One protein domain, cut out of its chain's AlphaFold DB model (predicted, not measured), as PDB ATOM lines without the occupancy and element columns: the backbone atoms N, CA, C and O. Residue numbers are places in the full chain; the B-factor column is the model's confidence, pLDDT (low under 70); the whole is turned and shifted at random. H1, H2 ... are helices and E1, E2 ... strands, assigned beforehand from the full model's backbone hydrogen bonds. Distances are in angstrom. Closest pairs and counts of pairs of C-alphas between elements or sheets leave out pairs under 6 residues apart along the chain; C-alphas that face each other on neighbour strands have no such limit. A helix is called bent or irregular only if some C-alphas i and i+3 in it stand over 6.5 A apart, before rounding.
ATOM      1  N   GLY A  11     -31.501  -7.911  -4.536       50.09
ATOM      2  CA  GLY A  11     -31.038  -7.168  -5.715       50.09
ATOM      3  C   GLY A  11     -29.761  -7.755  -6.324       50.09
ATOM      4  O   GLY A  11     -29.568  -7.706  -7.537       50.09
ATOM      5  N   SER A  12     -28.920  -8.377  -5.493       60.47
ATOM      6  CA  SER A  12     -27.678  -9.028  -5.908       60.47
ATOM      7  C   SER A  12     -27.948 -10.383  -6.560       60.47
ATOM      8  O   SER A  12     -27.332 -10.712  -7.572       60.47
ATOM      9  N   ALA A  13     -28.904 -11.156  -6.036       54.47
ATOM     10  CA  ALA A  13     -29.323 -12.423  -6.627       54.47
ATOM     11  C   ALA A  13     -30.030 -12.226  -7.977       54.47
ATOM     12  O   ALA A  13     -29.689 -12.903  -8.944       54.47
ATOM     13  N   ALA A  14     -30.953 -11.264  -8.075       53.94
ATOM     14  CA  ALA A  14     -31.636 -10.939  -9.327       53.94
ATOM     15  C   ALA A  14     -30.664 -10.412 -10.397       53.94
ATOM     16  O   ALA A  14     -30.755 -10.795 -11.562       53.94
ATOM     17  N   SER A  15     -29.694  -9.584  -9.997       56.06
ATOM     18  CA  SER A  15     -28.660  -9.068 -10.899       56.06
ATOM     19  C   SER A  15     -27.699 -10.174 -11.356       56.06
ATOM     20  O   SER A  15     -27.447 -10.296 -12.551       56.06
ATOM     21  N   ARG A  16     -27.281 -11.076 -10.455       65.81
ATOM     22  CA  ARG A  16     -26.495 -12.276 -10.796       65.81
ATOM     23  C   ARG A  16     -27.255 -13.237 -11.710       65.81
ATOM     24  O   ARG A  16     -26.658 -13.816 -12.614       65.81
ATOM     25  N   LEU A  17     -28.564 -13.393 -11.502       66.94
ATOM     26  CA  LEU A  17     -29.420 -14.196 -12.371       66.94
ATOM     27  C   LEU A  17     -29.472 -13.578 -13.769       66.94
ATOM     28  O   LEU A  17     -29.243 -14.284 -14.742       66.94
ATOM     29  N   LEU A  18     -29.692 -12.263 -13.864       63.22
ATOM     30  CA  LEU A  18     -29.715 -11.519 -15.123       63.22
ATOM     31  C   LEU A  18     -28.368 -11.596 -15.859       63.22
ATOM     32  O   LEU A  18     -28.341 -11.818 -17.065       63.22
ATOM     33  N   GLU A  19     -27.247 -11.471 -15.151       65.88
ATOM     34  CA  GLU A  19     -25.904 -11.579 -15.731       65.88
ATOM     35  C   GLU A  19     -25.587 -12.997 -16.217       65.88
ATOM     36  O   GLU A  19     -25.107 -13.166 -17.341       65.88
ATOM     37  N   ALA A  20     -25.895 -14.024 -15.418       65.38
ATOM     38  CA  ALA A  20     -25.705 -15.426 -15.796       65.38
ATOM     39  C   ALA A  20     -26.535 -15.800 -17.031       65.38
ATOM     40  O   ALA A  20     -26.110 -16.574 -17.880       65.38
ATOM     41  N   LEU A  21     -27.705 -15.197 -17.150       65.31
ATOM     42  CA  LEU A  21     -28.685 -15.388 -18.204       65.31
ATOM     43  C   LEU A  21     -28.296 -14.633 -19.477       65.31
ATOM     44  O   LEU A  21     -28.355 -15.203 -20.562       65.31
ATOM     45  N   VAL A  22     -27.772 -13.410 -19.359       66.50
ATOM     46  CA  VAL A  22     -27.133 -12.692 -20.473       66.50
ATOM     47  C   VAL A  22     -25.912 -13.467 -20.979       66.50
ATOM     48  O   VAL A  22     -25.732 -13.610 -22.189       66.50
ATOM     49  N   ALA A  23     -25.086 -14.007 -20.080       66.50
ATOM     50  CA  ALA A  23     -23.947 -14.850 -20.439       66.50
ATOM     51  C   ALA A  23     -24.393 -16.169 -21.095       66.50
ATOM     52  O   ALA A  23     -23.803 -16.595 -22.087       66.50
ATOM     53  N   PHE A  24     -25.473 -16.776 -20.601       63.19
ATOM     54  CA  PHE A  24     -26.047 -18.005 -21.138       63.19
ATOM     55  C   PHE A  24     -26.638 -17.804 -22.539       63.19
ATOM     56  O   PHE A  24     -26.304 -18.557 -23.453       63.19
ATOM     57  N   VAL A  25     -27.422 -16.743 -22.751       64.19
ATOM     58  CA  VAL A  25     -27.957 -16.363 -24.069       64.19
ATOM     59  C   VAL A  25     -26.821 -16.097 -25.058       64.19
ATOM     60  O   VAL A  25     -26.846 -16.613 -26.173       64.19
ATOM     61  N   ARG A  26     -25.769 -15.380 -24.640       61.97
ATOM     62  CA  ARG A  26     -24.567 -15.164 -25.469       61.97
ATOM     63  C   ARG A  26     -23.825 -16.461 -25.788       61.97
ATOM     64  O   ARG A  26     -23.289 -16.594 -26.884       61.97
ATOM     65  N   SER A  27     -23.801 -17.418 -24.860       61.75
ATOM     66  CA  SER A  27     -23.145 -18.718 -25.058       61.75
ATOM     67  C   SER A  27     -23.907 -19.653 -26.004       61.75
ATOM     68  O   SER A  27     -23.317 -20.580 -26.556       61.75
ATOM     69  N   ALA A  28     -25.205 -19.418 -26.215       57.44
ATOM     70  CA  ALA A  28     -26.063 -20.324 -26.966       57.44
ATOM     71  C   ALA A  28     -26.071 -20.107 -28.497       57.44
ATOM     72  O   ALA A  28     -26.613 -20.952 -29.216       57.44
ATOM     73  N   GLY A  29     -25.440 -19.043 -29.013       61.84
ATOM     74  CA  GLY A  29     -25.307 -18.774 -30.458       61.84
ATOM     75  C   GLY A  29     -26.644 -18.612 -31.215       61.84
ATOM     76  O   GLY A  29     -27.670 -18.322 -30.609       61.84
ATOM     77  N   GLU A  30     -26.644 -18.840 -32.540       56.22
ATOM     78  CA  GLU A  30     -27.780 -18.697 -33.497       56.22
ATOM     79  C   GLU A  30     -29.008 -19.616 -33.251       56.22
ATOM     80  O   GLU A  30     -29.878 -19.747 -34.108       56.22
ATOM     81  N   ARG A  31     -29.105 -20.318 -32.116       56.81
ATOM     82  CA  ARG A  31     -30.041 -21.452 -31.944       56.81
ATOM     83  C   ARG A  31     -31.344 -21.148 -31.216       56.81
ATOM     84  O   ARG A  31     -32.144 -22.063 -31.017       56.81
ATOM     85  N   TRP A  32     -31.567 -19.915 -30.782       64.94
ATOM     86  CA  TRP A  32     -32.822 -19.562 -30.129       64.94
ATOM     87  C   TRP A  32     -33.780 -18.993 -31.163       64.94
ATOM     88  O   TRP A  32     -33.504 -17.954 -31.755       64.94
ATOM     89  N   SER A  33     -34.912 -19.667 -31.367       77.88
ATOM     90  CA  SER A  33     -36.026 -19.042 -32.072       77.88
ATOM     91  C   SER A  33     -36.469 -17.796 -31.300       77.88
ATOM     92  O   SER A  33     -36.392 -17.772 -30.065       77.88
ATOM     93  N   VAL A  34     -36.971 -16.784 -32.016       78.56
ATOM     94  CA  VAL A  34     -37.576 -15.569 -31.429       78.56
ATOM     95  C   VAL A  34     -38.565 -15.941 -30.320       78.56
ATOM     96  O   VAL A  34     -38.584 -15.333 -29.253       78.56
ATOM     97  N   GLN A  35     -39.284 -17.045 -30.518       84.38
ATOM     98  CA  GLN A  35     -40.205 -17.615 -29.549       84.38
ATOM     99  C   GLN A  35     -39.564 -17.979 -28.209       84.38
ATOM    100  O   GLN A  35     -40.070 -17.568 -27.169       84.38
ATOM    101  N   ARG A  36     -38.426 -18.684 -28.194       83.88
ATOM    102  CA  ARG A  36     -37.763 -19.024 -26.925       83.88
ATOM    103  C   ARG A  36     -37.194 -17.804 -26.215       83.88
ATOM    104  O   ARG A  36     -37.207 -17.761 -24.987       83.88
ATOM    105  N   ILE A  37     -36.683 -16.829 -26.968       83.12
ATOM    106  CA  ILE A  37     -36.204 -15.562 -26.392       83.12
ATOM    107  C   ILE A  37     -37.372 -14.837 -25.724       83.12
ATOM    108  O   ILE A  37     -37.232 -14.357 -24.602       83.12
ATOM    109  N   ALA A  38     -38.532 -14.811 -26.378       87.31
ATOM    110  CA  ALA A  38     -39.713 -14.160 -25.845       87.31
ATOM    111  C   ALA A  38     -40.312 -14.880 -24.630       87.31
ATOM    112  O   ALA A  38     -40.664 -14.222 -23.653       87.31
ATOM    113  N   GLU A  39     -40.377 -16.215 -24.641       88.56
ATOM    114  CA  GLU A  39     -40.805 -17.002 -23.473       88.56
ATOM    115  C   GLU A  39     -39.897 -16.707 -22.276       88.56
ATOM    116  O   GLU A  39     -40.358 -16.475 -21.158       88.56
ATOM    117  N   PHE A  40     -38.592 -16.653 -22.533       84.75
ATOM    118  CA  PHE A  40     -37.608 -16.341 -21.519       84.75
ATOM    119  C   PHE A  40     -37.775 -14.913 -20.971       84.75
ATOM    120  O   PHE A  40     -37.797 -14.702 -19.756       84.75
ATOM    121  N   ALA A  41     -37.916 -13.924 -21.856       86.62
ATOM    122  CA  ALA A  41     -38.132 -12.535 -21.472       86.62
ATOM    123  C   ALA A  41     -39.417 -12.375 -20.644       86.62
ATOM    124  O   ALA A  41     -39.389 -11.708 -19.612       86.62
ATOM    125  N   ALA A  42     -40.509 -13.042 -21.028       89.31
ATOM    126  CA  ALA A  42     -41.758 -13.041 -20.271       89.31
ATOM    127  C   ALA A  42     -41.563 -13.548 -18.831       89.31
ATOM    128  O   ALA A  42     -42.066 -12.928 -17.893       89.31
ATOM    129  N   ILE A  43     -40.782 -14.618 -18.640       89.38
ATOM    130  CA  ILE A  43     -40.438 -15.143 -17.307       89.38
ATOM    131  C   ILE A  43     -39.599 -14.129 -16.516       89.38
ATOM    132  O   ILE A  43     -39.894 -13.859 -15.354       89.38
ATOM    133  N   ALA A  44     -38.567 -13.545 -17.132       87.06
ATOM    134  CA  ALA A  44     -37.658 -12.609 -16.465       87.06
ATOM    135  C   ALA A  44     -38.332 -11.287 -16.057       87.06
ATOM    136  O   ALA A  44     -37.922 -10.627 -15.098       87.06
ATOM    137  N   VAL A  45     -39.363 -10.874 -16.792       87.56
ATOM    138  CA  VAL A  45     -40.141  -9.673 -16.473       87.56
ATOM    139  C   VAL A  45     -41.079  -9.920 -15.287       87.56
ATOM    140  O   VAL A  45     -41.281  -8.999 -14.489       87.56
ATOM    141  N   GLY A  46     -41.557 -11.156 -15.115       89.56
ATOM    142  CA  GLY A  46     -42.364 -11.574 -13.972       89.56
ATOM    143  C   GLY A  46     -43.707 -10.848 -13.906       89.56
ATOM    144  O   GLY A  46     -44.360 -10.630 -14.923       89.56
ATOM    145  N   ASP A  47     -44.098 -10.420 -12.704       90.38
ATOM    146  CA  ASP A  47     -45.363  -9.714 -12.433       90.38
ATOM    147  C   ASP A  47     -45.427  -8.287 -13.013       90.38
ATOM    148  O   ASP A  47     -46.445  -7.602 -12.898       90.38
ATOM    149  N   ARG A  48     -44.327  -7.803 -13.603       92.94
ATOM    150  CA  ARG A  48     -44.257  -6.464 -14.193       92.94
ATOM    151  C   ARG A  48     -44.928  -6.388 -15.554       92.94
ATOM    152  O   ARG A  48     -45.244  -5.276 -15.958       92.94
ATOM    153  N   ALA A  49     -45.129  -7.511 -16.244       94.81
ATOM    154  CA  ALA A  49     -45.897  -7.567 -17.481       94.81
ATOM    155  C   ALA A  49     -47.153  -8.410 -17.268       94.81
ATOM    156  O   ALA A  49     -47.060  -9.589 -16.936       94.81
ATOM    157  N   GLU A  50     -48.317  -7.808 -17.484       95.12
ATOM    158  CA  GLU A  50     -49.621  -8.451 -17.328       95.12
ATOM    159  C   GLU A  50     -50.405  -8.391 -18.641       95.12
ATOM    160  O   GLU A  50     -50.320  -7.411 -19.382       95.12
ATOM    161  N   VAL A  51     -51.195  -9.425 -18.911       94.56
ATOM    162  CA  VAL A  51     -52.000  -9.578 -20.127       94.56
ATOM    163  C   VAL A  51     -53.449  -9.822 -19.747       94.56
ATOM    164  O   VAL A  51     -53.723 -10.599 -18.833       94.56
ATOM    165  N   GLY A  52     -54.380  -9.192 -20.460       93.00
ATOM    166  CA  GLY A  52     -55.804  -9.423 -20.252       93.00
ATOM    167  C   GLY A  52     -56.704  -8.655 -21.214       93.00
ATOM    168  O   GLY A  52     -56.271  -8.150 -22.252       93.00
ATOM    169  N   ASP A  53     -57.981  -8.563 -20.839       92.19
ATOM    170  CA  ASP A  53     -59.016  -7.872 -21.612       92.19
ATOM    171  C   ASP A  53     -58.772  -6.378 -21.618       92.19
ATOM    172  O   ASP A  53     -58.860  -5.728 -20.569       92.19
ATOM    173  N   ALA A  54     -58.536  -5.815 -22.802       93.38
ATOM    174  CA  ALA A  54     -58.361  -4.381 -22.922       93.38
ATOM    175  C   ALA A  54     -59.587  -3.627 -22.391       93.38
ATOM    176  O   ALA A  54     -59.421  -2.611 -21.726       93.38
ATOM    177  N   SER A  55     -60.804  -4.150 -22.585       90.44
ATOM    178  CA  SER A  55     -62.032  -3.520 -22.081       90.44
ATOM    179  C   SER A  55     -62.161  -3.557 -20.554       90.44
ATOM    180  O   SER A  55     -62.831  -2.697 -19.974       90.44
ATOM    181  N   GLN A  56     -61.493  -4.503 -19.883       89.94
ATOM    182  CA  GLN A  56     -61.550  -4.658 -18.426       89.94
ATOM    183  C   GLN A  56     -60.361  -4.020 -17.697       89.94
ATOM    184  O   GLN A  56     -60.332  -4.018 -16.462       89.94
ATOM    185  N   TYR A  57     -59.394  -3.458 -18.427       92.94
ATOM    186  CA  TYR A  57     -58.148  -2.960 -17.848       92.94
ATOM    187  C   TYR A  57     -58.364  -1.865 -16.802       92.94
ATOM    188  O   TYR A  57     -57.734  -1.885 -15.748       92.94
ATOM    189  N   VAL A  58     -59.317  -0.960 -17.030       92.44
ATOM    190  CA  VAL A  58     -59.685   0.070 -16.048       92.44
ATOM    191  C   VAL A  58     -60.087  -0.520 -14.689       92.44
ATOM    192  O   VAL A  58     -59.676  -0.022 -13.644       92.44
ATOM    193  N   PHE A  59     -60.830  -1.631 -14.682       90.06
ATOM    194  CA  PHE A  59     -61.268  -2.287 -13.450       90.06
ATOM    195  C   PHE A  59     -60.120  -3.033 -12.782       90.06
ATOM    196  O   PHE A  59     -59.995  -2.995 -11.561       90.06
ATOM    197  N   HIS A  60     -59.257  -3.679 -13.572       91.31
ATOM    198  CA  HIS A  60     -58.012  -4.259 -13.068       91.31
ATOM    199  C   HIS A  60     -57.147  -3.201 -12.377       91.31
ATOM    200  O   HIS A  60     -56.688  -3.406 -11.252       91.31
ATOM    201  N   ARG A  61     -56.985  -2.031 -13.003       92.31
ATOM    202  CA  ARG A  61     -56.180  -0.934 -12.457       92.31
ATOM    203  C   ARG A  61     -56.760  -0.365 -11.175       92.31
ATOM    204  O   ARG A  61     -56.018  -0.262 -10.205       92.31
ATOM    205  N   ALA A  62     -58.061  -0.104 -11.144       91.75
ATOM    206  CA  ALA A  62     -58.734   0.344  -9.933       91.75
ATOM    207  C   ALA A  62     -58.605  -0.683  -8.787       91.75
ATOM    208  O   ALA A  62     -58.267  -0.309  -7.667       91.75
ATOM    209  N   ARG A  63     -58.752  -1.995  -9.044       90.00
ATOM    210  CA  ARG A  63     -58.519  -3.023  -8.004       90.00
ATOM    211  C   ARG A  63     -57.078  -3.028  -7.493       90.00
ATOM    212  O   ARG A  63     -56.855  -3.128  -6.290       90.00
ATOM    213  N   ARG A  64     -56.093  -2.882  -8.387       89.19
ATOM    214  CA  ARG A  64     -54.667  -2.772  -8.016       89.19
ATOM    215  C   ARG A  64     -54.362  -1.532  -7.168       89.19
ATOM    216  O   ARG A  64     -53.350  -1.529  -6.475       89.19
ATOM    217  N   GLU A  65     -55.216  -0.515  -7.215       89.88
ATOM    218  CA  GLU A  65     -55.118   0.709  -6.410       89.88
ATOM    219  C   GLU A  65     -55.984   0.668  -5.142       89.88
ATOM    220  O   GLU A  65     -56.012   1.628  -4.379       89.88
ATOM    221  N   GLY A  66     -56.634  -0.469  -4.872       90.12
ATOM    222  CA  GLY A  66     -57.349  -0.727  -3.623       90.12
ATOM    223  C   GLY A  66     -58.847  -0.428  -3.657       90.12
ATOM    224  O   GLY A  66     -59.485  -0.478  -2.610       90.12
ATOM    225  N   TYR A  67     -59.427  -0.139  -4.827       89.50
ATOM    226  CA  TYR A  67     -60.880   0.003  -4.958       89.50
ATOM    227  C   TYR A  67     -61.557  -1.368  -4.920       89.50
ATOM    228  O   TYR A  67     -61.112  -2.313  -5.583       89.50
ATOM    229  N   ASP A  68     -62.666  -1.463  -4.189       84.62
ATOM    230  CA  ASP A  68     -63.419  -2.706  -4.032       84.62
ATOM    231  C   ASP A  68     -64.433  -2.846  -5.173       84.62
ATOM    232  O   ASP A  68     -65.591  -2.431  -5.093       84.62
ATOM    233  N   LEU A  69     -63.953  -3.365  -6.304       81.81
ATOM    234  CA  LEU A  69     -64.771  -3.608  -7.487       81.81
ATOM    235  C   LEU A  69     -65.108  -5.100  -7.608       81.81
ATOM    236  O   LEU A  69     -64.180  -5.912  -7.715       81.81
ATOM    237  N   PRO A  70     -66.398  -5.476  -7.718       73.38
ATOM    238  CA  PRO A  70     -66.801  -6.862  -7.903       73.38
ATOM    239  C   PRO A  70     -66.218  -7.424  -9.207       73.38
ATOM    240  O   PRO A  70     -65.911  -6.651 -10.126       73.38
ATOM    241  N   PRO A  71     -66.049  -8.752  -9.326       69.06
ATOM    242  CA  PRO A  71     -65.631  -9.394 -10.569       69.06
ATOM    243  C   PRO A  71     -66.547  -9.010 -11.739       69.06
ATOM    244  O   PRO A  71     -67.738  -8.766 -11.559       69.06
ATOM    245  N   PHE A  72     -65.985  -8.925 -12.943       63.00
ATOM    246  CA  PHE A  72     -66.757  -8.624 -14.148       63.00
ATOM    247  C   PHE A  72     -67.653  -9.825 -14.530       63.00
ATOM    248  O   PHE A  72     -67.190 -10.959 -14.381       63.00
ATOM    249  N   PRO A  73     -68.886  -9.630 -15.059       59.38
ATOM    250  CA  PRO A  73     -69.575  -8.367 -15.368       59.38
ATOM    251  C   PRO A  73     -70.136  -7.634 -14.134       59.38
ATOM    252  O   PRO A  73     -70.659  -8.239 -13.205       59.38
ATOM    253  N   LEU A  74     -70.021  -6.300 -14.135       63.16
ATOM    254  CA  LEU A  74     -70.215  -5.444 -12.957       63.16
ATOM    255  C   LEU A  74     -71.689  -5.242 -12.582       63.16
ATOM    256  O   LEU A  74     -72.473  -4.705 -13.366       63.16
ATOM    257  N   ALA A  75     -72.039  -5.541 -11.332       52.50
ATOM    258  CA  ALA A  75     -73.283  -5.085 -10.721       52.50
ATOM    259  C   ALA A  75     -73.097  -3.661 -10.161       52.50
ATOM    260  O   ALA A  75     -72.456  -3.479  -9.134       52.50
ATOM    261  N   GLY A  76     -73.635  -2.657 -10.868       56.75
ATOM    262  CA  GLY A  76     -73.864  -1.275 -10.409       56.75
ATOM    263  C   GLY A  76     -72.879  -0.697  -9.380       56.75
ATOM    264  O   GLY A  76     -73.228  -0.568  -8.211       56.75
ATOM    265  N   CYS A  77     -71.680  -0.275  -9.798       62.41
ATOM    266  CA  CYS A  77     -70.666   0.238  -8.866       62.41
ATOM    267  C   CYS A  77     -70.555   1.768  -8.840       62.41
ATOM    268  O   CYS A  77     -70.264   2.411  -9.846       62.41
ATOM    269  N   GLY A  78     -70.694   2.356  -7.649       69.75
ATOM    270  CA  GLY A  78     -70.241   3.722  -7.359       69.75
ATOM    271  C   GLY A  78     -68.715   3.844  -7.251       69.75
ATOM    272  O   GLY A  78     -68.176   4.900  -7.563       69.75
ATOM    273  N   GLU A  79     -68.023   2.757  -6.896       82.44
ATOM    274  CA  GLU A  79     -66.561   2.698  -6.715       82.44
ATOM    275  C   GLU A  79     -65.787   3.078  -7.985       82.44
ATOM    276  O   GLU A  79     -64.838   3.851  -7.906       82.44
ATOM    277  N   ILE A  80     -66.237   2.643  -9.172       86.31
ATOM    278  CA  ILE A  80     -65.587   3.050 -10.429       86.31
ATOM    279  C   ILE A  80     -65.743   4.553 -10.682       86.31
ATOM    280  O   ILE A  80     -64.828   5.185 -11.196       86.31
ATOM    281  N   ARG A  81     -66.869   5.162 -10.282       86.31
ATOM    282  CA  ARG A  81     -67.033   6.620 -10.388       86.31
ATOM    283  C   ARG A  81     -66.068   7.348  -9.459       86.31
ATOM    284  O   ARG A  81     -65.526   8.364  -9.873       86.31
ATOM    285  N   ARG A  82     -65.832   6.828  -8.247       90.06
ATOM    286  CA  ARG A  82     -64.833   7.386  -7.325       90.06
ATOM    287  C   ARG A  82     -63.429   7.298  -7.925       90.06
ATOM    288  O   ARG A  82     -62.763   8.316  -8.004       90.06
ATOM    289  N   PHE A  83     -63.052   6.133  -8.453       92.25
ATOM    290  CA  PHE A  83     -61.778   5.950  -9.153       92.25
ATOM    291  C   PHE A  83     -61.587   6.948 -10.303       92.25
ATOM    292  O   PHE A  83     -60.552   7.595 -10.387       92.25
ATOM    293  N   LEU A  84     -62.595   7.134 -11.162       92.75
ATOM    294  CA  LEU A  84     -62.509   8.098 -12.265       92.75
ATOM    295  C   LEU A  84     -62.329   9.541 -11.770       92.75
ATOM    296  O   LEU A  84     -61.534  10.283 -12.342       92.75
ATOM    297  N   VAL A  85     -63.020   9.924 -10.692       93.56
ATOM    298  CA  VAL A  85     -62.863  11.248 -10.069       93.56
ATOM    299  C   VAL A  85     -61.462  11.431  -9.488       93.56
ATOM    300  O   VAL A  85     -60.858  12.476  -9.722       93.56
ATOM    301  N   ASP A  86     -60.932  10.428  -8.787       94.94
ATOM    302  CA  ASP A  86     -59.584  10.465  -8.203       94.94
ATOM    303  C   ASP A  86     -58.500  10.507  -9.297       94.94
ATOM    304  O   ASP A  86     -57.494  11.201  -9.170       94.94
ATOM    305  N   GLU A  87     -58.766   9.867 -10.437       94.44
ATOM    306  CA  GLU A  87     -57.973   9.961 -11.664       94.44
ATOM    307  C   GLU A  87     -58.160  11.291 -12.426       94.44
ATOM    308  O   GLU A  87     -57.494  11.519 -13.442       94.44
ATOM    309  N   GLY A  88     -59.050  12.178 -11.973       95.69
ATOM    310  CA  GLY A  88     -59.297  13.490 -12.574       95.69
ATOM    311  C   GLY A  88     -60.046  13.454 -13.911       95.69
ATOM    312  O   GLY A  88     -59.934  14.395 -14.695       95.69
ATOM    313  N   VAL A  89     -60.795  12.385 -14.193       95.88
ATOM    314  CA  VAL A  89     -61.535  12.174 -15.450       95.88
ATOM    315  C   VAL A  89     -63.027  11.976 -15.207       95.88
ATOM    316  O   VAL A  89     -63.471  11.535 -14.151       95.88
ATOM    317  N   ARG A  90     -63.849  12.303 -16.206       91.25
ATOM    318  CA  ARG A  90     -65.315  12.285 -16.065       91.25
ATOM    319  C   ARG A  90     -65.937  10.940 -16.415       91.25
ATOM    320  O   ARG A  90     -67.060  10.655 -16.002       91.25
ATOM    321  N   ASN A  91     -65.264  10.146 -17.241       91.31
ATOM    322  CA  ASN A  91     -65.810   8.927 -17.827       91.31
ATOM    323  C   ASN A  91     -64.693   7.964 -18.273       91.31
ATOM    324  O   ASN A  91     -63.517   8.318 -18.289       91.31
ATOM    325  N   LEU A  92     -65.081   6.735 -18.631       91.94
ATOM    326  CA  LEU A  92     -64.155   5.701 -19.105       91.94
ATOM    327  C   LEU A  92     -63.367   6.105 -20.370       91.94
ATOM    328  O   LEU A  92     -62.156   5.899 -20.355       91.94
ATOM    329  N   PRO A  93     -63.973   6.690 -21.428       94.88
ATOM    330  CA  PRO A  93     -63.213   7.157 -22.589       94.88
ATOM    331  C   PRO A  93     -62.056   8.097 -22.232       94.88
ATOM    332  O   PRO A  93     -60.942   7.897 -22.703       94.88
ATOM    333  N   GLU A  94     -62.290   9.086 -21.364       96.00
ATOM    334  CA  GLU A  94     -61.242  10.009 -20.905       96.00
ATOM    335  C   GLU A  94     -60.137   9.295 -20.123       96.00
ATOM    336  O   GLU A  94     -58.964   9.642 -20.245       96.00
ATOM    337  N   TRP A  95     -60.492   8.273 -19.343       95.94
ATOM    338  CA  TRP A  95     -59.503   7.466 -18.638       95.94
ATOM    339  C   TRP A  95     -58.604   6.679 -19.599       95.94
ATOM    340  O   TRP A  95     -57.386   6.683 -19.447       95.94
ATOM    341  N   TYR A  96     -59.185   6.036 -20.617       96.12
ATOM    342  CA  TYR A  96     -58.408   5.317 -21.632       96.12
ATOM    343  C   TYR A  96     -57.544   6.270 -22.471       96.12
ATOM    344  O   TYR A  96     -56.396   5.944 -22.773       96.12
ATOM    345  N   ALA A  97     -58.034   7.480 -22.751       96.62
ATOM    346  CA  ALA A  97     -57.259   8.518 -23.421       96.62
ATOM    347  C   ALA A  97     -55.985   8.895 -22.642       96.62
ATOM    348  O   ALA A  97     -54.907   8.984 -23.227       96.62
ATOM    349  N   LYS A  98     -56.051   8.996 -21.301       95.00
ATOM    350  CA  LYS A  98     -54.865   9.259 -20.455       95.00
ATOM    351  C   LYS A  98     -53.745   8.230 -20.622       95.00
ATOM    352  O   LYS A  98     -52.585   8.567 -20.400       95.00
ATOM    353  N   ILE A  99     -54.081   6.990 -20.974       94.12
ATOM    354  CA  ILE A  99     -53.111   5.910 -21.207       94.12
ATOM    355  C   ILE A  99     -52.836   5.674 -22.701       94.12
ATOM    356  O   ILE A  99     -52.244   4.659 -23.057       94.12
ATOM    357  N   GLY A 100     -53.244   6.608 -23.568       94.75
ATOM    358  CA  GLY A 100     -52.965   6.592 -25.005       94.75
ATOM    359  C   GLY A 100     -53.933   5.760 -25.849       94.75
ATOM    360  O   GLY A 100     -53.628   5.471 -27.003       94.75
ATOM    361  N   ILE A 101     -55.087   5.359 -25.306       96.25
ATOM    362  CA  ILE A 101     -56.100   4.579 -26.027       96.25
ATOM    363  C   ILE A 101     -57.291   5.480 -26.364       96.25
ATOM    364  O   ILE A 101     -58.141   5.761 -25.521       96.25
ATOM    365  N   GLU A 102     -57.369   5.910 -27.623       94.94
ATOM    366  CA  GLU A 102     -58.358   6.879 -28.105       94.94
ATOM    367  C   GLU A 102     -59.028   6.433 -29.412       94.94
ATOM    368  O   GLU A 102     -58.623   5.461 -30.054       94.94
ATOM    369  N   GLY A 103     -60.074   7.157 -29.821       93.94
ATOM    370  CA  GLY A 103     -60.707   6.992 -31.128       93.94
ATOM    371  C   GLY A 103     -61.184   5.563 -31.395       93.94
ATOM    372  O   GLY A 103     -61.882   4.958 -30.579       93.94
ATOM    373  N   GLU A 104     -60.811   5.020 -32.555       93.88
ATOM    374  CA  GLU A 104     -61.219   3.674 -32.969       93.88
ATOM    375  C   GLU A 104     -60.684   2.581 -32.030       93.88
ATOM    376  O   GLU A 104     -61.397   1.615 -31.747       93.88
ATOM    377  N   ALA A 105     -59.476   2.753 -31.481       93.06
ATOM    378  CA  ALA A 105     -58.891   1.792 -30.550       93.06
ATOM    379  C   ALA A 105     -59.747   1.646 -29.283       93.06
ATOM    380  O   ALA A 105     -59.980   0.526 -28.830       93.06
ATOM    381  N   TYR A 106     -60.287   2.757 -28.766       94.56
ATOM    382  CA  TYR A 106     -61.226   2.735 -27.643       94.56
ATOM    383  C   TYR A 106     -62.539   2.019 -28.005       94.56
ATOM    384  O   TYR A 106     -63.002   1.143 -27.272       94.56
ATOM    385  N   VAL A 107     -63.136   2.354 -29.155       94.38
ATOM    386  CA  VAL A 107     -64.414   1.764 -29.607       94.38
ATOM    387  C   VAL A 107     -64.313   0.242 -29.741       94.38
ATOM    388  O   VAL A 107     -65.250  -0.487 -29.405       94.38
ATOM    389  N   ARG A 108     -63.153  -0.250 -30.183       93.88
ATOM    390  CA  ARG A 108     -62.897  -1.672 -30.433       93.88
ATOM    391  C   ARG A 108     -62.178  -2.384 -29.289       93.88
ATOM    392  O   ARG A 108     -61.750  -3.514 -29.478       93.88
ATOM    393  N   LEU A 109     -62.095  -1.791 -28.092       91.56
ATOM    394  CA  LEU A 109     -61.420  -2.388 -26.924       91.56
ATOM    395  C   LEU A 109     -61.831  -3.840 -26.648       91.56
ATOM    396  O   LEU A 109     -60.998  -4.666 -26.301       91.56
ATOM    397  N   HIS A 110     -63.110  -4.162 -26.828       88.19
ATOM    398  CA  HIS A 110     -63.663  -5.499 -26.599       88.19
ATOM    399  C   HIS A 110     -63.134  -6.585 -27.558       88.19
ATOM    400  O   HIS A 110     -63.403  -7.770 -27.341       88.19
ATOM    401  N   GLU A 111     -62.411  -6.187 -28.607       91.88
ATOM    402  CA  GLU A 111     -61.763  -7.041 -29.608       91.88
ATOM    403  C   GLU A 111     -60.236  -7.084 -29.437       91.88
ATOM    404  O   GLU A 111     -59.552  -7.676 -30.271       91.88
ATOM    405  N   LYS A 112     -59.686  -6.433 -28.402       93.50
ATOM    406  CA  LYS A 112     -58.240  -6.283 -28.208       93.50
ATOM    407  C   LYS A 112     -57.761  -6.997 -26.946       93.50
ATOM    408  O   LYS A 112     -58.434  -7.016 -25.913       93.50
ATOM    409  N   THR A 113     -56.549  -7.525 -27.024       94.06
ATOM    410  CA  THR A 113     -55.762  -7.956 -25.867       94.06
ATOM    411  C   THR A 113     -54.872  -6.794 -25.435       94.06
ATOM    412  O   THR A 113     -54.253  -6.150 -26.278       94.06
ATOM    413  N   LEU A 114     -54.812  -6.499 -24.136       95.31
ATOM    414  CA  LEU A 114     -53.944  -5.453 -23.596       95.31
ATOM    415  C   LEU A 114     -52.781  -6.080 -22.841       95.31
ATOM    416  O   LEU A 114     -52.988  -6.915 -21.960       95.31
ATOM    417  N   VAL A 115     -51.573  -5.621 -23.154       96.12
ATOM    418  CA  VAL A 115     -50.359  -5.906 -22.390       96.12
ATOM    419  C   VAL A 115     -49.990  -4.657 -21.604       96.12
ATOM    420  O   VAL A 115     -49.754  -3.603 -22.190       96.12
ATOM    421  N   SER A 116     -49.951  -4.756 -20.280       96.56
ATOM    422  CA  SER A 116     -49.489  -3.687 -19.397       96.56
ATOM    423  C   SER A 116     -48.093  -4.006 -18.894       96.56
ATOM    424  O   SER A 116     -47.850  -5.124 -18.449       96.56
ATOM    425  N   VAL A 117     -47.189  -3.028 -18.936       95.81
ATOM    426  CA  VAL A 117     -45.824  -3.168 -18.423       95.81
ATOM    427  C   VAL A 117     -45.567  -2.093 -17.379       95.81
ATOM    428  O   VAL A 117     -45.815  -0.915 -17.623       95.81
ATOM    429  N   ARG A 118     -45.079  -2.503 -16.207       94.62
ATOM    430  CA  ARG A 118     -44.700  -1.635 -15.089       94.62
ATOM    431  C   ARG A 118     -43.179  -1.462 -15.043       94.62
ATOM    432  O   ARG A 118     -42.448  -2.443 -14.891       94.62
ATOM    433  N   SER A 119     -42.723  -0.216 -15.101       91.31
ATOM    434  CA  SER A 119     -41.317   0.161 -14.949       91.31
ATOM    435  C   SER A 119     -40.812  -0.037 -13.517       91.31
ATOM    436  O   SER A 119     -41.582  -0.242 -12.572       91.31
ATOM    437  N   SER A 120     -39.498   0.102 -13.337       85.69
ATOM    438  CA  SER A 120     -38.844   0.132 -12.021       85.69
ATOM    439  C   SER A 120     -39.359   1.263 -11.113       85.69
ATOM    440  O   SER A 120     -39.409   1.113  -9.894       85.69
ATOM    441  N   THR A 121     -39.808   2.371 -11.707       88.31
ATOM    442  CA  THR A 121     -40.386   3.534 -11.012       88.31
ATOM    443  C   THR A 121     -41.887   3.400 -10.738       88.31
ATOM    444  O   THR A 121     -42.487   4.295 -10.146       88.31
ATOM    445  N   GLY A 122     -42.513   2.297 -11.162       85.19
ATOM    446  CA  GLY A 122     -43.947   2.047 -10.997       85.19
ATOM    447  C   GLY A 122     -44.834   2.664 -12.084       85.19
ATOM    448  O   GLY A 122     -46.052   2.455 -12.055       85.19
ATOM    449  N   MET A 123     -44.251   3.374 -13.057       87.81
ATOM    450  CA  MET A 123     -44.968   3.882 -14.227       87.81
ATOM    451  C   MET A 123     -45.455   2.713 -15.083       87.81
ATOM    452  O   MET A 123     -44.762   1.707 -15.216       87.81
ATOM    453  N   ARG A 124     -46.659   2.825 -15.650       93.00
ATOM    454  CA  ARG A 124     -47.240   1.776 -16.491       93.00
ATOM    455  C   ARG A 124     -47.455   2.262 -17.908       93.00
ATOM    456  O   ARG A 124     -48.063   3.309 -18.109       93.00
ATOM    457  N   THR A 125     -47.016   1.462 -18.865       95.12
ATOM    458  CA  THR A 125     -47.339   1.612 -20.283       95.12
ATOM    459  C   THR A 125     -48.250   0.472 -20.718       95.12
ATOM    460  O   THR A 125     -48.338  -0.563 -20.049       95.12
ATOM    461  N   VAL A 126     -48.969   0.676 -21.819       96.75
ATOM    462  CA  VAL A 126     -49.875  -0.329 -22.382       96.75
ATOM    463  C   VAL A 126     -49.643  -0.499 -23.878       96.75
ATOM    464  O   VAL A 126     -49.324   0.464 -24.571       96.75
ATOM    465  N   LEU A 127     -49.823  -1.725 -24.357       96.12
ATOM    466  CA  LEU A 127     -49.842  -2.097 -25.767       96.12
ATOM    467  C   LEU A 127     -51.159  -2.815 -26.058       96.12
ATOM    468  O   LEU A 127     -51.585  -3.667 -25.276       96.12
ATOM    469  N   LEU A 128     -51.792  -2.474 -27.181       95.31
ATOM    470  CA  LEU A 128     -52.958  -3.184 -27.695       95.31
ATOM    471  C   LEU A 128     -52.532  -4.147 -28.798       95.31
ATOM    472  O   LEU A 128     -51.781  -3.772 -29.694       95.31
ATOM    473  N   ILE A 129     -53.055  -5.365 -28.730       93.62
ATOM    474  CA  ILE A 129     -52.894  -6.410 -29.735       93.62
ATOM    475  C   ILE A 129     -54.277  -6.767 -30.268       93.62
ATOM    476  O   ILE A 129     -55.246  -6.874 -29.508       93.62
ATOM    477  N   ASP A 130     -54.363  -6.939 -31.580       90.31
ATOM    478  CA  ASP A 130     -55.602  -7.272 -32.263       90.31
ATOM    479  C   ASP A 130     -56.006  -8.722 -31.983       90.31
ATOM    480  O   ASP A 130     -55.206  -9.647 -32.079       90.31
ATOM    481  N   GLY A 131     -57.276  -8.924 -31.632       84.38
ATOM    482  CA  GLY A 131     -57.809 -10.233 -31.285       84.38
ATOM    483  C   GLY A 131     -57.833 -10.507 -29.782       84.38
ATOM    484  O   GLY A 131     -57.077  -9.956 -28.977       84.38
ATOM    485  N   LEU A 132     -58.750 -11.392 -29.394       73.81
ATOM    486  CA  LEU A 132     -58.900 -11.872 -28.023       73.81
ATOM    487  C   LEU A 132     -58.077 -13.139 -27.855       73.81
ATOM    488  O   LEU A 132     -58.522 -14.240 -28.180       73.81
ATOM    489  N   LEU A 133     -56.861 -12.969 -27.353       68.19
ATOM    490  CA  LEU A 133     -55.875 -14.036 -27.258       68.19
ATOM    491  C   LEU A 133     -55.772 -14.608 -25.838       68.19
ATOM    492  O   LEU A 133     -54.778 -15.255 -25.525       68.19
ATOM    493  N   TYR A 134     -56.796 -14.439 -24.998       66.31
ATOM    494  CA  TYR A 134     -56.843 -14.916 -23.608       66.31
ATOM    495  C   TYR A 134     -58.293 -15.232 -23.174       66.31
ATOM    496  O   TYR A 134     -59.255 -14.861 -23.850       66.31
ATOM    497  N   ASP A 135     -58.455 -15.944 -22.055       65.62
ATOM    498  CA  ASP A 135     -59.764 -16.225 -21.450       65.62
ATOM    499  C   ASP A 135     -60.252 -15.018 -20.628       65.62
ATOM    500  O   ASP A 135     -59.633 -14.632 -19.633       65.62
ATOM    501  N   ARG A 136     -61.400 -14.446 -21.017       62.38
ATOM    502  CA  ARG A 136     -62.031 -13.284 -20.363       62.38
ATOM    503  C   ARG A 136     -62.306 -13.470 -18.871       62.38
ATOM    504  O   ARG A 136     -62.438 -12.466 -18.174       62.38
ATOM    505  N   GLN A 137     -62.420 -14.707 -18.386       60.94
ATOM    506  CA  GLN A 137     -62.718 -14.993 -16.979       60.94
ATOM    507  C   GLN A 137     -61.473 -15.032 -16.082       60.94
ATOM    508  O   GLN A 137     -61.611 -14.936 -14.864       60.94
ATOM    509  N   ALA A 138     -60.268 -15.122 -16.653       63.59
ATOM    510  CA  ALA A 138     -59.023 -15.226 -15.887       63.59
ATOM    511  C   ALA A 138     -58.580 -13.896 -15.245       63.59
ATOM    512  O   ALA A 138     -57.756 -13.891 -14.332       63.59
ATOM    513  N   GLY A 139     -59.129 -12.763 -15.695       82.62
ATOM    514  CA  GLY A 139     -58.612 -11.443 -15.340       82.62
ATOM    515  C   GLY A 139     -57.261 -11.164 -16.007       82.62
ATOM    516  O   GLY A 139     -56.936 -11.751 -17.036       82.62
ATOM    517  N   PHE A 140     -56.493 -10.231 -15.441       90.62
ATOM    518  CA  PHE A 140     -55.127  -9.968 -15.891       90.62
ATOM    519  C   PHE A 140     -54.163 -10.948 -15.226       90.62
ATOM    520  O   PHE A 140     -54.150 -11.065 -14.000       90.62
ATOM    521  N   VAL A 141     -53.345 -11.612 -16.037       92.25
ATOM    522  CA  VAL A 141     -52.360 -12.610 -15.597       92.25
ATOM    523  C   VAL A 141     -50.955 -12.214 -16.051       92.25
ATOM    524  O   VAL A 141     -50.831 -11.451 -17.012       92.25
ATOM    525  N   PRO A 142     -49.883 -12.705 -15.406       93.50
ATOM    526  CA  PRO A 142     -48.521 -12.475 -15.877       93.50
ATOM    527  C   PRO A 142     -48.334 -12.894 -17.342       93.50
ATOM    528  O   PRO A 142     -48.882 -13.905 -17.783       93.50
ATOM    529  N   LEU A 143     -47.514 -12.158 -18.098       93.12
ATOM    530  CA  LEU A 143     -47.259 -12.441 -19.517       93.12
ATOM    531  C   LEU A 143     -46.802 -13.890 -19.743       93.12
ATOM    532  O   LEU A 143     -47.282 -14.546 -20.668       93.12
ATOM    533  N   ALA A 144     -45.948 -14.409 -18.857       91.44
ATOM    534  CA  ALA A 144     -45.451 -15.785 -18.903       91.44
ATOM    535  C   ALA A 144     -46.550 -16.855 -18.752       91.44
ATOM    536  O   ALA A 144     -46.365 -17.983 -19.197       91.44
ATOM    537  N   GLU A 145     -47.687 -16.506 -18.146       90.56
ATOM    538  CA  GLU A 145     -48.808 -17.413 -17.865       90.56
ATOM    539  C   GLU A 145     -49.950 -17.281 -18.888       90.56
ATOM    540  O   GLU A 145     -50.873 -18.089 -18.895       90.56
ATOM    541  N   SER A 146     -49.898 -16.280 -19.771       88.12
ATOM    542  CA  SER A 146     -51.011 -15.923 -20.667       88.12
ATOM    543  C   SER A 146     -51.084 -16.712 -21.982       88.12
ATOM    544  O   SER A 146     -51.999 -16.487 -22.772       88.12
ATOM    545  N   ASP A 147     -50.097 -17.567 -22.272       88.44
ATOM    546  CA  ASP A 147     -49.859 -18.209 -23.582       88.44
ATOM    547  C   ASP A 147     -49.730 -17.239 -24.782       88.44
ATOM    548  O   ASP A 147     -49.528 -17.689 -25.911       88.44
ATOM    549  N   LEU A 148     -49.776 -15.915 -24.570       90.44
ATOM    550  CA  LEU A 148     -49.754 -14.904 -25.631       90.44
ATOM    551  C   LEU A 148     -48.528 -15.053 -26.540       90.44
ATOM    552  O   LEU A 148     -48.664 -15.102 -27.755       90.44
ATOM    553  N   VAL A 149     -47.341 -15.239 -25.953       89.81
ATOM    554  CA  VAL A 149     -46.069 -15.450 -26.674       89.81
ATOM    555  C   VAL A 149     -46.125 -16.626 -27.660       89.81
ATOM    556  O   VAL A 149     -45.413 -16.642 -28.663       89.81
ATOM    557  N   ARG A 150     -46.968 -17.628 -27.396       88.31
ATOM    558  CA  ARG A 150     -47.116 -18.806 -28.261       88.31
ATOM    559  C   ARG A 150     -48.111 -18.604 -29.398       88.31
ATOM    560  O   ARG A 150     -48.134 -19.417 -30.317       88.31
ATOM    561  N   ARG A 151     -48.949 -17.571 -29.304       89.44
ATOM    562  CA  ARG A 151     -50.054 -17.289 -30.231       89.44
ATOM    563  C   ARG A 151     -49.708 -16.247 -31.288       89.44
ATOM    564  O   ARG A 151     -50.360 -16.245 -32.323       89.44
ATOM    565  N   LEU A 152     -48.730 -15.392 -31.007       90.31
ATOM    566  CA  LEU A 152     -48.282 -14.344 -31.917       90.31
ATOM    567  C   LEU A 152     -47.379 -14.904 -33.015       90.31
ATOM    568  O   LEU A 152     -46.609 -15.843 -32.776       90.31
ATOM    569  N   ASP A 153     -47.460 -14.303 -34.199       89.69
ATOM    570  CA  ASP A 153     -46.469 -14.533 -35.244       89.69
ATOM    571  C   ASP A 153     -45.126 -13.851 -34.916       89.69
ATOM    572  O   ASP A 153     -44.962 -13.200 -33.885       89.69
ATOM    573  N   GLU A 154     -44.115 -14.050 -35.762       86.12
ATOM    574  CA  GLU A 154     -42.771 -13.530 -35.499       86.12
ATOM    575  C   GLU A 154     -42.723 -11.993 -35.450       86.12
ATOM    576  O   GLU A 154     -42.010 -11.437 -34.614       86.12
ATOM    577  N   GLU A 155     -43.493 -11.303 -36.295       89.06
ATOM    578  CA  GLU A 155     -43.522  -9.838 -36.358       89.06
ATOM    579  C   GLU A 155     -44.209  -9.254 -35.120       89.06
ATOM    580  O   GLU A 155     -43.645  -8.402 -34.424       89.06
ATOM    581  N   GLU A 156     -45.392  -9.771 -34.794       91.25
ATOM    582  CA  GLU A 156     -46.145  -9.405 -33.598       91.25
ATOM    583  C   GLU A 156     -45.340  -9.687 -32.326       91.25
ATOM    584  O   GLU A 156     -45.331  -8.887 -31.385       91.25
ATOM    585  N   LEU A 157     -44.620 -10.810 -32.301       90.88
ATOM    586  CA  LEU A 157     -43.804 -11.198 -31.166       90.88
ATOM    587  C   LEU A 157     -42.590 -10.285 -30.982       90.88
ATOM    588  O   LEU A 157     -42.278  -9.909 -29.849       90.88
ATOM    589  N   MET A 158     -41.912  -9.905 -32.068       88.38
ATOM    590  CA  MET A 158     -40.817  -8.933 -32.006       88.38
ATOM    591  C   MET A 158     -41.311  -7.578 -31.490       88.38
ATOM    592  O   MET A 158     -40.693  -7.019 -30.583       88.38
ATOM    593  N   SER A 159     -42.451  -7.101 -31.997       91.81
ATOM    594  CA  SER A 159     -43.088  -5.856 -31.549       91.81
ATOM    595  C   SER A 159     -43.447  -5.899 -30.058       91.81
ATOM    596  O   SER A 159     -43.106  -4.991 -29.292       91.81
ATOM    597  N   LEU A 160     -44.043  -7.008 -29.596       93.44
ATOM    598  CA  LEU A 160     -44.323  -7.225 -28.177       93.44
ATOM    599  C   LEU A 160     -43.040  -7.181 -27.335       93.44
ATOM    600  O   LEU A 160     -43.022  -6.561 -26.271       93.44
ATOM    601  N   MET A 161     -41.965  -7.835 -27.784       91.25
ATOM    602  CA  MET A 161     -40.708  -7.878 -27.032       91.25
ATOM    603  C   MET A 161     -40.028  -6.514 -26.962       91.25
ATOM    604  O   MET A 161     -39.538  -6.136 -25.897       91.25
ATOM    605  N   GLU A 162     -40.034  -5.747 -28.052       89.62
ATOM    606  CA  GLU A 162     -39.527  -4.376 -28.055       89.62
ATOM    607  C   GLU A 162     -40.285  -3.499 -27.050       89.62
ATOM    608  O   GLU A 162     -39.663  -2.800 -26.239       89.62
ATOM    609  N   PHE A 163     -41.617  -3.595 -27.038       93.69
ATOM    610  CA  PHE A 163     -42.465  -2.877 -26.091       93.69
ATOM    611  C   PHE A 163     -42.164  -3.262 -24.635       93.69
ATOM    612  O   PHE A 163     -41.923  -2.388 -23.796       93.69
ATOM    613  N   VAL A 164     -42.120  -4.562 -24.328       91.69
ATOM    614  CA  VAL A 164     -41.882  -5.062 -22.966       91.69
ATOM    615  C   VAL A 164     -40.504  -4.649 -22.457       91.69
ATOM    616  O   VAL A 164     -40.392  -4.102 -21.359       91.69
ATOM    617  N   LEU A 165     -39.451  -4.853 -23.251       87.19
ATOM    618  CA  LEU A 165     -38.077  -4.530 -22.854       87.19
ATOM    619  C   LEU A 165     -37.839  -3.023 -22.704       87.19
ATOM    620  O   LEU A 165     -36.988  -2.610 -21.912       87.19
ATOM    621  N   SER A 166     -38.586  -2.203 -23.441       88.06
ATOM    622  CA  SER A 166     -38.545  -0.747 -23.302       88.06
ATOM    623  C   SER A 166     -39.315  -0.268 -22.070       88.06
ATOM    624  O   SER A 166     -38.852   0.641 -21.387       88.06
ATOM    625  N   GLY A 167     -40.452  -0.897 -21.752       81.44
ATOM    626  CA  GLY A 167     -41.330  -0.499 -20.646       81.44
ATOM    627  C   GLY A 167     -40.834  -0.881 -19.247       81.44
ATOM    628  O   GLY A 167     -41.250  -0.271 -18.266       81.44
ATOM    629  N   VAL A 168     -39.946  -1.874 -19.129       82.06
ATOM    630  CA  VAL A 168     -39.414  -2.318 -17.824       82.06
ATOM    631  C   VAL A 168     -38.258  -1.478 -17.279       82.06
ATOM    632  O   VAL A 168     -37.851  -1.709 -16.137       82.06
ATOM    633  N   ARG A 169     -37.711  -0.562 -18.086       74.19
ATOM    634  CA  ARG A 169     -36.587   0.307 -17.710       74.19
ATOM    635  C   ARG A 169     -36.997   1.283 -16.607       74.19
ATOM    636  O   ARG A 169     -38.080   1.889 -16.727       74.19
TER     637      ARG A 169
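AT A GLANCE: This is residues 11 to 169 of the 169 residues of an uncharacterized protein of Enteroscipio rubneri (UniProt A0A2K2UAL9). A small, twisted three-stranded sheet lies in the middle of an elongated body, with H8 covering one face and H3 on the opposite face. H2 packs on H8, and H1 lies beyond H2 at one end of the long axis, while H4, H5 and H6 gather with H3 toward the other end. The printed part has 159 residues, with eight named helices and three named strands in the order H1 H2 E1 H3 H4 H5 H6 E2 E3 H7 H8; the sheet, E1 E2 E3, is antiparallel and the class is mostly helix. It is compact, with a radius of gyration of the C-alphas of 17.2 A, and spans 55 by 34 by 25 A.

HOW THE PARTS SIT: H1, residues 11 to 27, and H2, residues 34 to 48, are near each other, with 7 pairs of C-alphas within 10 A. E1, residues 49 to 53, is an edge strand, antiparallel to E2, residues 112 to 118, with N 50 and O 116 within hydrogen-bond range at 2.9 A. E2 and E3, residues 124 to 130, form a hairpin, with N 115 and O 127 at 2.9 A. H3, residues 54 to 64, lies over E1 at a height over the sheet of 8.4 A. H3 only just touches H4, residues 79 to 86, with 3 pairs of C-alphas within 8 A; the closest are those of Ala 62 and Phe 83, 6.4 A apart. H3 also only just touches H5, residues 92 to 98, with 3 pairs; the closest C-alphas are those of Val 58 and Tyr 96, 7.8 A apart. H5 is close to but not clearly touching H6, residues 103 to 107, the C-alphas of Pro 93 and Tyr 106 being closest at 7.0 A. H7, residues 148 to 151, touches H2, the closest C-alphas being those of Glu 39 and Val 149, 6.4 A apart; H2 touches H7 with its residues 35 to 39 alone. H8, residues 154 to 167, is on the face opposite to H3, at a height over the sheet of 9.5 A, and runs along the strands, at 19 degrees to E2 on the local plane. H8 touches H2 at a shallow tilt of 32 degrees, the same way; the closest C-alphas are those of Ala 38 and Met 161, 6.5 A apart. Every O i to N i+4 pair is within hydrogen-bond range in H1, H4, H5, H6 and H8, against 9 of 11 in H2 and 5 of 7 in H3; H7 is too short for such a pair.

IN THESE COORDINATES: H1 begins at C-alpha 11, (-31.038, -7.168, -5.715), and is 23.9 A long. H2 is 20.6 A long and irregular, C-alphas 44 and 47 being 9.2 A apart; H3, 15.4 A, is irregular too, with C-alphas 55 and 58 at 7.4 A. E2 is 19.4 A long and E3 20.0 A. H8 is 19.8 A long and ends at C-alpha 167, (-41.330, -0.499, -20.646).

THE WHOLE: The C-alphas farthest apart are those of Ser 27 and Gly 76, at 55.6 A. The printed part has no cut; the links H3 to H4, 14 residues, and E3 to H7, 17 residues, are long. Residues 26 to 32 stand free. The mean pLDDT of the printed part is 83.9, and residues 11 to 32, 71 to 78 and 133 to 138 are under 70.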